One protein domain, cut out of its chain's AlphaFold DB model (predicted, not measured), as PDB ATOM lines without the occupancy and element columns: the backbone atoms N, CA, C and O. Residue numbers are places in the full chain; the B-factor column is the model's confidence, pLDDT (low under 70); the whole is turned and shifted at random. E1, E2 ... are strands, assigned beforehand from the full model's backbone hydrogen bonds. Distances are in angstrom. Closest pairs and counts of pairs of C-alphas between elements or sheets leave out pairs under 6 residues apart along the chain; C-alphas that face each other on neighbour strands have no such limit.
ATOM      1  N   ARG A  12     -35.057 -45.518  38.079       85.69
ATOM      2  CA  ARG A  12     -35.632 -44.785  36.953       85.69
ATOM      3  C   ARG A  12     -36.850 -45.533  36.426       85.69
ATOM      4  O   ARG A  12     -36.914 -46.759  36.497       85.69
ATOM      5  N   VAL A  13     -37.805 -44.786  35.898       84.94
ATOM      6  CA  VAL A  13     -39.034 -45.315  35.324       84.94
ATOM      7  C   VAL A  13     -39.055 -44.982  33.837       84.94
ATOM      8  O   VAL A  13     -38.879 -43.823  33.443       84.94
ATOM      9  N   SER A  14     -39.216 -46.018  33.022       86.75
ATOM     10  CA  SER A  14     -39.473 -45.918  31.587       86.75
ATOM     11  C   SER A  14     -40.966 -46.015  31.302       86.75
ATOM     12  O   SER A  14     -41.766 -46.509  32.104       86.75
ATOM     13  N   CYS A  15     -41.349 -45.464  30.164       84.44
ATOM     14  CA  CYS A  15     -42.726 -45.400  29.709       84.44
ATOM     15  C   CYS A  15     -42.745 -45.776  28.233       84.44
ATOM     16  O   CYS A  15     -41.791 -45.457  27.513       84.44
ATOM     17  N   ALA A  16     -43.833 -46.394  27.786       85.31
ATOM     18  CA  ALA A  16     -44.051 -46.600  26.366       85.31
ATOM     19  C   ALA A  16     -44.279 -45.237  25.698       85.31
ATOM     20  O   ALA A  16     -45.071 -44.426  26.186       85.31
ATOM     21  N   ILE A  17     -43.583 -44.968  24.596       84.88
ATOM     22  CA  ILE A  17     -43.778 -43.756  23.796       84.88
ATOM     23  C   ILE A  17     -44.307 -44.172  22.429       84.88
ATOM     24  O   ILE A  17     -43.591 -44.815  21.658       84.88
ATOM     25  N   TYR A  18     -45.545 -43.779  22.136       84.25
ATOM     26  CA  TYR A  18     -46.180 -43.961  20.835       84.25
ATOM     27  C   TYR A  18     -45.821 -42.787  19.937       84.25
ATOM     28  O   TYR A  18     -46.138 -41.637  20.251       84.25
ATOM     29  N   GLN A  19     -45.149 -43.088  18.831       82.06
ATOM     30  CA  GLN A  19     -44.836 -42.119  17.791       82.06
ATOM     31  C   GLN A  19     -45.932 -42.086  16.716       82.06
ATOM     32  O   GLN A  19     -46.692 -43.039  16.547       82.06
ATOM     33  N   LEU A  20     -45.998 -40.980  15.964       77.06
ATOM     34  CA  LEU A  20     -46.961 -40.765  14.872       77.06
ATOM     35  C   LEU A  20     -46.882 -41.803  13.738       77.06
ATOM     36  O   LEU A  20     -47.840 -41.966  12.990       77.06
ATOM     37  N   ASP A  21     -45.750 -42.486  13.581       76.19
ATOM     38  CA  ASP A  21     -45.520 -43.524  12.571       76.19
ATOM     39  C   ASP A  21     -45.886 -44.939  13.058       76.19
ATOM     40  O   ASP A  21     -45.480 -45.926  12.448       76.19
ATOM     41  N   ASN A  22     -46.664 -45.043  14.143       77.25
ATOM     42  CA  ASN A  22     -47.038 -46.290  14.821       77.25
ATOM     43  C   ASN A  22     -45.850 -47.074  15.402       77.25
ATOM     44  O   ASN A  22     -46.007 -48.232  15.794       77.25
ATOM     45  N   VAL A  23     -44.668 -46.458  15.508       78.38
ATOM     46  CA  VAL A  23     -43.538 -47.055  16.219       78.38
ATOM     47  C   VAL A  23     -43.708 -46.815  17.715       78.38
ATOM     48  O   VAL A  23     -43.771 -45.676  18.186       78.38
ATOM     49  N   ILE A  24     -43.733 -47.903  18.481       78.94
ATOM     50  CA  ILE A  24     -43.699 -47.853  19.941       78.94
ATOM     51  C   ILE A  24     -42.245 -47.993  20.378       78.94
ATOM     52  O   ILE A  24     -41.566 -48.957  20.028       78.94
ATOM     53  N   THR A  25     -41.758 -47.026  21.152       76.31
ATOM     54  CA  THR A  25     -40.432 -47.110  21.773       76.31
ATOM     55  C   THR A  25     -40.570 -47.352  23.270       76.31
ATOM     56  O   THR A  25     -41.346 -46.684  23.952       76.31
ATOM     57  N   HIS A  26     -39.806 -48.320  23.772       71.06
ATOM     58  CA  HIS A  26     -39.735 -48.692  25.186       71.06
ATOM     59  C   HIS A  26     -38.370 -48.324  25.771       71.06
ATOM     60  O   HIS A  26     -37.403 -48.104  25.040       71.06
ATOM     61  N   GLY A  27     -38.270 -48.258  27.100       63.88
ATOM     62  CA  GLY A  27     -36.978 -48.098  27.780       63.88
ATOM     63  C   GLY A  27     -36.395 -46.678  27.808       63.88
ATOM     64  O   GLY A  27     -35.325 -46.479  28.385       63.88
ATOM     65  N   GLN A  28     -37.093 -45.671  27.270       69.00
ATOM     66  CA  GLN A  28     -36.704 -44.266  27.434       69.00
ATOM     67  C   GLN A  28     -37.058 -43.798  28.849       69.00
ATOM     68  O   GLN A  28     -38.156 -43.312  29.124       69.00
ATOM     69  N   SER A  29     -36.119 -43.970  29.774       70.69
ATOM     70  CA  SER A  29     -36.311 -43.615  31.177       70.69
ATOM     71  C   SER A  29     -36.226 -42.106  31.380       70.69
ATOM     72  O   SER A  29     -35.138 -41.535  31.428       70.69
ATOM     73  N   ARG A  30     -37.383 -41.453  31.506       72.38
ATOM     74  CA  ARG A  30     -37.481 -39.994  31.698       72.38
ATOM     75  C   ARG A  30     -37.893 -39.592  33.112       72.38
ATOM     76  O   ARG A  30     -37.815 -38.417  33.455       72.38
ATOM     77  N   LEU A  31     -38.314 -40.551  33.935       82.31
ATOM     78  CA  LEU A  31     -38.828 -40.307  35.278       82.31
ATOM     79  C   LEU A  31     -37.859 -40.872  36.321       82.31
ATOM     80  O   LEU A  31     -37.574 -42.064  36.342       82.31
ATOM     81  N   PHE A  32     -37.350 -40.021  37.203       86.25
ATOM     82  CA  PHE A  32     -36.520 -40.411  38.343       86.25
ATOM     83  C   PHE A  32     -36.652 -39.367  39.452       86.25
ATOM     84  O   PHE A  32     -37.165 -38.265  39.243       86.25
ATOM     85  N   ARG A  33     -36.222 -39.712  40.667       84.06
ATOM     86  CA  ARG A  33     -36.365 -38.815  41.817       84.06
ATOM     87  C   ARG A  33     -35.458 -37.591  41.669       84.06
ATOM     88  O   ARG A  33     -34.245 -37.730  41.550       84.06
ATOM     89  N   ASN A  34     -36.034 -36.395  41.773       85.75
ATOM     90  CA  ASN A  34     -35.275 -35.145  41.786       85.75
ATOM     91  C   ASN A  34     -34.624 -34.904  43.164       85.75
ATOM     92  O   ASN A  34     -35.133 -34.158  43.995       85.75
ATOM     93  N   ASN A  35     -33.534 -35.616  43.442       84.88
ATOM     94  CA  ASN A  35     -32.773 -35.544  44.696       84.88
ATOM     95  C   ASN A  35     -31.262 -35.380  44.447       84.88
ATOM     96  O   ASN A  35     -30.449 -35.688  45.319       84.88
ATOM     97  N   ASN A  36     -30.893 -34.967  43.232       83.94
ATOM     98  CA  ASN A  36     -29.528 -34.870  42.723       83.94
ATOM     99  C   ASN A  36     -28.718 -36.170  42.689       83.94
ATOM    100  O   ASN A  36     -27.556 -36.077  42.317       83.94
ATOM    101  N   LYS A  37     -29.256 -37.347  43.043       85.38
ATOM    102  CA  LYS A  37     -28.495 -38.616  43.071       85.38
ATOM    103  C   LYS A  37     -28.362 -39.286  41.708       85.38
ATOM    104  O   LYS A  37     -27.429 -40.063  41.529       85.38
ATOM    105  N   ILE A  38     -29.275 -38.978  40.791       86.81
ATOM    106  CA  ILE A  38     -29.255 -39.400  39.392       86.81
ATOM    107  C   ILE A  38     -29.159 -38.139  38.531       86.81
ATOM    108  O   ILE A  38     -29.875 -37.167  38.782       86.81
ATOM    109  N   LYS A  39     -28.274 -38.149  37.534       86.44
ATOM    110  CA  LYS A  39     -28.069 -37.035  36.603       86.44
ATOM    111  C   LYS A  39     -27.906 -37.550  35.182       86.44
ATOM    112  O   LYS A  39     -27.408 -38.654  34.978       86.44
ATOM    113  N   TYR A  40     -28.299 -36.728  34.216       87.62
ATOM    114  CA  TYR A  40     -27.950 -36.956  32.821       87.62
ATOM    115  C   TYR A  40     -26.456 -36.718  32.611       87.62
ATOM    116  O   TYR A  40     -25.881 -35.765  33.142       87.62
ATOM    117  N   TYR A  41     -25.834 -37.608  31.850       89.31
ATOM    118  CA  TYR A  41     -24.435 -37.538  31.476       89.31
ATOM    119  C   TYR A  41     -24.278 -37.799  29.977       89.31
ATOM    120  O   TYR A  41     -24.864 -38.733  29.429       89.31
ATOM    121  N   GLY A  42     -23.461 -36.974  29.330       91.25
ATOM    122  CA  GLY A  42     -23.250 -36.965  27.885       91.25
ATOM    123  C   GLY A  42     -23.408 -35.552  27.332       91.25
ATOM    124  O   GLY A  42     -24.197 -34.766  27.837       91.25
ATOM    125  N   LEU A  43     -22.641 -35.202  26.301       93.50
ATOM    126  CA  LEU A  43     -22.849 -33.947  25.561       93.50
ATOM    127  C   LEU A  43     -24.034 -34.048  24.585       93.50
ATOM    128  O   LEU A  43     -24.576 -33.040  24.139       93.50
ATOM    129  N   ILE A  44     -24.384 -35.282  24.223       91.94
ATOM    130  CA  ILE A  44     -25.553 -35.698  23.454       91.94
ATOM    131  C   ILE A  44     -25.806 -37.183  23.739       91.94
ATOM    132  O   ILE A  44     -24.933 -37.851  24.297       91.94
ATOM    133  N   HIS A  45     -26.974 -37.703  23.342       89.56
ATOM    134  CA  HIS A  45     -27.389 -39.081  23.626       89.56
ATOM    135  C   HIS A  45     -27.205 -39.374  25.111       89.56
ATOM    136  O   HIS A  45     -26.559 -40.350  25.484       89.56
ATOM    137  N   GLU A  46     -27.700 -38.469  25.949       88.69
ATOM    138  CA  GLU A  46     -27.469 -38.512  27.385       88.69
ATOM    139  C   GLU A  46     -27.977 -39.827  27.983       88.69
ATOM    140  O   GLU A  46     -28.972 -40.403  27.536       88.69
ATOM    141  N   GLU A  47     -27.288 -40.302  29.011       86.31
ATOM    142  CA  GLU A  47     -27.737 -41.419  29.832       86.31
ATOM    143  C   GLU A  47     -27.813 -41.004  31.297       86.31
ATOM    144  O   GLU A  47     -27.084 -40.127  31.757       86.31
ATOM    145  N   LEU A  48     -28.714 -41.637  32.043       86.00
ATOM    146  CA  LEU A  48     -28.804 -41.429  33.482       86.00
ATOM    147  C   LEU A  48     -27.664 -42.173  34.180       86.00
ATOM    148  O   LEU A  48     -27.470 -43.362  33.926       86.00
ATOM    149  N   ARG A  49     -26.961 -41.487  35.084       85.31
ATOM    150  CA  ARG A  49     -25.894 -42.032  35.940       85.31
ATOM    151  C   ARG A  49     -26.086 -41.624  37.391       85.31
ATOM    152  O   ARG A  49     -26.701 -40.592  37.666       85.31
ATOM    153  N   ASN A  50     -25.581 -42.437  38.317       83.88
ATOM    154  CA  ASN A  50     -25.645 -42.137  39.741       83.88
ATOM    155  C   ASN A  50     -24.410 -41.325  40.195       83.88
ATOM    156  O   ASN A  50     -23.353 -41.363  39.571       83.88
ATOM    157  N   ASN A  51     -24.530 -40.594  41.307       73.56
ATOM    158  CA  ASN A  51     -23.422 -39.792  41.854       73.56
ATOM    159  C   ASN A  51     -22.272 -40.603  42.477       73.56
ATOM    160  O   ASN A  51     -21.219 -40.039  42.752       73.56
ATOM    161  N   LYS A  52     -22.486 -41.884  42.781       64.56
ATOM    162  CA  LYS A  52     -21.490 -42.795  43.362       64.56
ATOM    163  C   LYS A  52     -20.698 -43.575  42.298       64.56
ATOM    164  O   LYS A  52     -19.939 -44.467  42.657       64.56
ATOM    165  N   GLY A  53     -20.837 -43.237  41.012       62.25
ATOM    166  CA  GLY A  53     -20.143 -43.903  39.909       62.25
ATOM    167  C   GLY A  53     -21.014 -44.954  39.215       62.25
ATOM    168  O   GLY A  53     -22.055 -44.622  38.654       62.25
ATOM    169  N   LEU A  54     -20.551 -46.209  39.204       54.12
ATOM    170  CA  LEU A  54     -21.110 -47.321  38.414       54.12
ATOM    171  C   LEU A  54     -22.210 -48.134  39.124       54.12
ATOM    172  O   LEU A  54     -22.598 -49.184  38.611       54.12
ATOM    173  N   ASP A  55     -22.716 -47.703  40.286       61.03
ATOM    174  CA  ASP A  55     -23.821 -48.432  40.927       61.03
ATOM    175  C   ASP A  55     -25.005 -48.544  39.946       61.03
ATOM    176  O   ASP A  55     -25.389 -47.545  39.320       61.03
ATOM    177  N   PRO A  56     -25.625 -49.730  39.827       66.19
ATOM    178  CA  PRO A  56     -26.669 -49.957  38.845       66.19
ATOM    179  C   PRO A  56     -27.866 -49.041  39.108       66.19
ATOM    180  O   PRO A  56     -28.412 -48.984  40.214       66.19
ATOM    181  N   ILE A  57     -28.296 -48.333  38.062       80.62
ATOM    182  CA  ILE A  57     -29.609 -47.696  38.041       80.62
ATOM    183  C   ILE A  57     -30.618 -48.745  37.592       80.62
ATOM    184  O   ILE A  57     -30.525 -49.292  36.494       80.62
ATOM    185  N   PHE A  58     -31.602 -49.003  38.441       82.50
ATOM    186  CA  PHE A  58     -32.670 -49.950  38.168       82.50
ATOM    187  C   PHE A  58     -33.743 -49.282  37.320       82.50
ATOM    188  O   PHE A  58     -34.255 -48.221  37.683       82.50
ATOM    189  N   ASN A  59     -34.089 -49.909  36.199       84.00
ATOM    190  CA  ASN A  59     -35.192 -49.476  35.355       84.00
ATOM    191  C   ASN A  59     -36.465 -50.254  35.693       84.00
ATOM    192  O   ASN A  59     -36.438 -51.482  35.718       84.00
ATOM    193  N   VAL A  60     -37.571 -49.544  35.896       85.31
ATOM    194  CA  VAL A  60     -38.915 -50.126  35.977       85.31
ATOM    195  C   VAL A  60     -39.729 -49.600  34.806       85.31
ATOM    196  O   VAL A  60     -39.872 -48.389  34.650       85.31
ATOM    197  N   GLU A  61     -40.255 -50.501  33.985       83.75
ATOM    198  CA  GLU A  61     -41.230 -50.133  32.959       83.75
ATOM    199  C   GLU A  61     -42.569 -49.853  33.652       83.75
ATOM    200  O   GLU A  61     -43.036 -50.654  34.462       83.75
ATOM    201  N   SER A  62     -43.162 -48.695  33.377       84.25
ATOM    202  CA  SER A  62     -44.506 -48.362  33.849       84.25
ATOM    203  C   SER A  62     -45.559 -48.688  32.797       84.25
ATOM    204  O   SER A  62     -45.276 -48.706  31.604       84.25
ATOM    205  N   GLU A  63     -46.804 -48.838  33.242       86.38
ATOM    206  CA  GLU A  63     -47.981 -48.935  32.364       86.38
ATOM    207  C   GLU A  63     -48.375 -47.574  31.753       86.38
ATOM    208  O   GLU A  63     -49.343 -47.468  31.001       86.38
ATOM    209  N   ILE A  64     -47.632 -46.506  32.070       84.75
ATOM    210  CA  ILE A  64     -47.885 -45.167  31.544       84.75
ATOM    211  C   ILE A  64     -47.422 -45.111  30.092       84.75
ATOM    212  O   ILE A  64     -46.284 -45.446  29.759       84.75
ATOM    213  N   THR A  65     -48.317 -44.617  29.243       85.44
ATOM    214  CA  THR A  65     -48.072 -44.419  27.822       85.44
ATOM    215  C   THR A  65     -48.077 -42.933  27.489       85.44
ATOM    216  O   THR A  65     -49.032 -42.225  27.805       85.44
ATOM    217  N   PHE A  66     -47.018 -42.460  26.833       83.88
ATOM    218  CA  PHE A  66     -46.947 -41.118  26.268       83.88
ATOM    219  C   PHE A  66     -47.230 -41.161  24.770       83.88
ATOM    220  O   PHE A  66     -46.607 -41.927  24.036       83.88
ATOM    221  N   PHE A  67     -48.123 -40.291  24.313       84.88
ATOM    222  CA  PHE A  67     -48.333 -40.037  22.893       84.88
ATOM    223  C   PHE A  67     -47.455 -38.860  22.488       84.88
ATOM    224  O   PHE A  67     -47.578 -37.769  23.044       84.88
ATOM    225  N   HIS A  68     -46.530 -39.104  21.567       78.19
ATOM    226  CA  HIS A  68     -45.621 -38.094  21.059       78.19
ATOM    227  C   HIS A  68     -46.067 -37.685  19.655       78.19
ATOM    228  O   HIS A  68     -45.853 -38.403  18.679       78.19
TER     229      HIS A  68
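Overview. This is residues 12 to 68 of the 277 residues of a protein of Enterococcus faecalis PF3 (UniProt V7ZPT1). A long, twisted sheet of three strands, E2, E1 and E5, makes one part, and a small hairpin of E3 and E4 makes a second sheet towards one end. The two sheets come within 8 A of each other at one pair of C-alphas, those of Phe 32 in E2 and Ile 38 in E3, 7.4 A apart, and the long strand E5 bends by 79 degrees at residue 63. The printed part has 57 residues with no named helix and five named strands, E1 to E5 along the chain; the class is all strand. The larger sheet has the order E2, E1, E5 and is mixed, while E3 and E4 are antiparallel. The whole is only just loose, close to compact, with a radius of gyration of the C-alphas of 12.7 A and spans of 38 by 25 by 17 A.

Along the chain. E1, residues 12 to 19, is 21.4 A long and begins at C-alpha 12 at (-35.632, -44.785, 36.953). E2, residues 29 to 32, is 7.9 A long. E3, residues 38 to 41, is 9.5 A long, and E4, residues 47 to 50, 10.2 A. E5, residues 58 to 68, is 24.5 A long and ends at C-alpha 68 at (-45.621, -38.094, 21.059).

Arrangement. Inner strand E1 is parallel to E5 at 28 degrees, with N 14 and O 60 2.9 A apart, within hydrogen-bond range. E1 and E2 form an antiparallel hairpin at 142 degrees, with N 13 and O 31 2.8 A apart. Residues 17 to 18 of E1 also pair, antiparallel, with residues 24 to 25. E3 and E4 form a hairpin at 137 degrees, with N 41 and O 47 2.8 A apart. The closest C-alphas of E2 and E3 are those of Phe 32 and Ile 38, 7.4 A apart. E1 and E3 are apart.

Size, cuts and confidence. The C-alphas of Asp 21 and Lys 52, the two farthest apart, are 39.1 A apart. The printed part has no cut and no long link. Residues 27 to 28 and 52 to 56 have a pLDDT under 70.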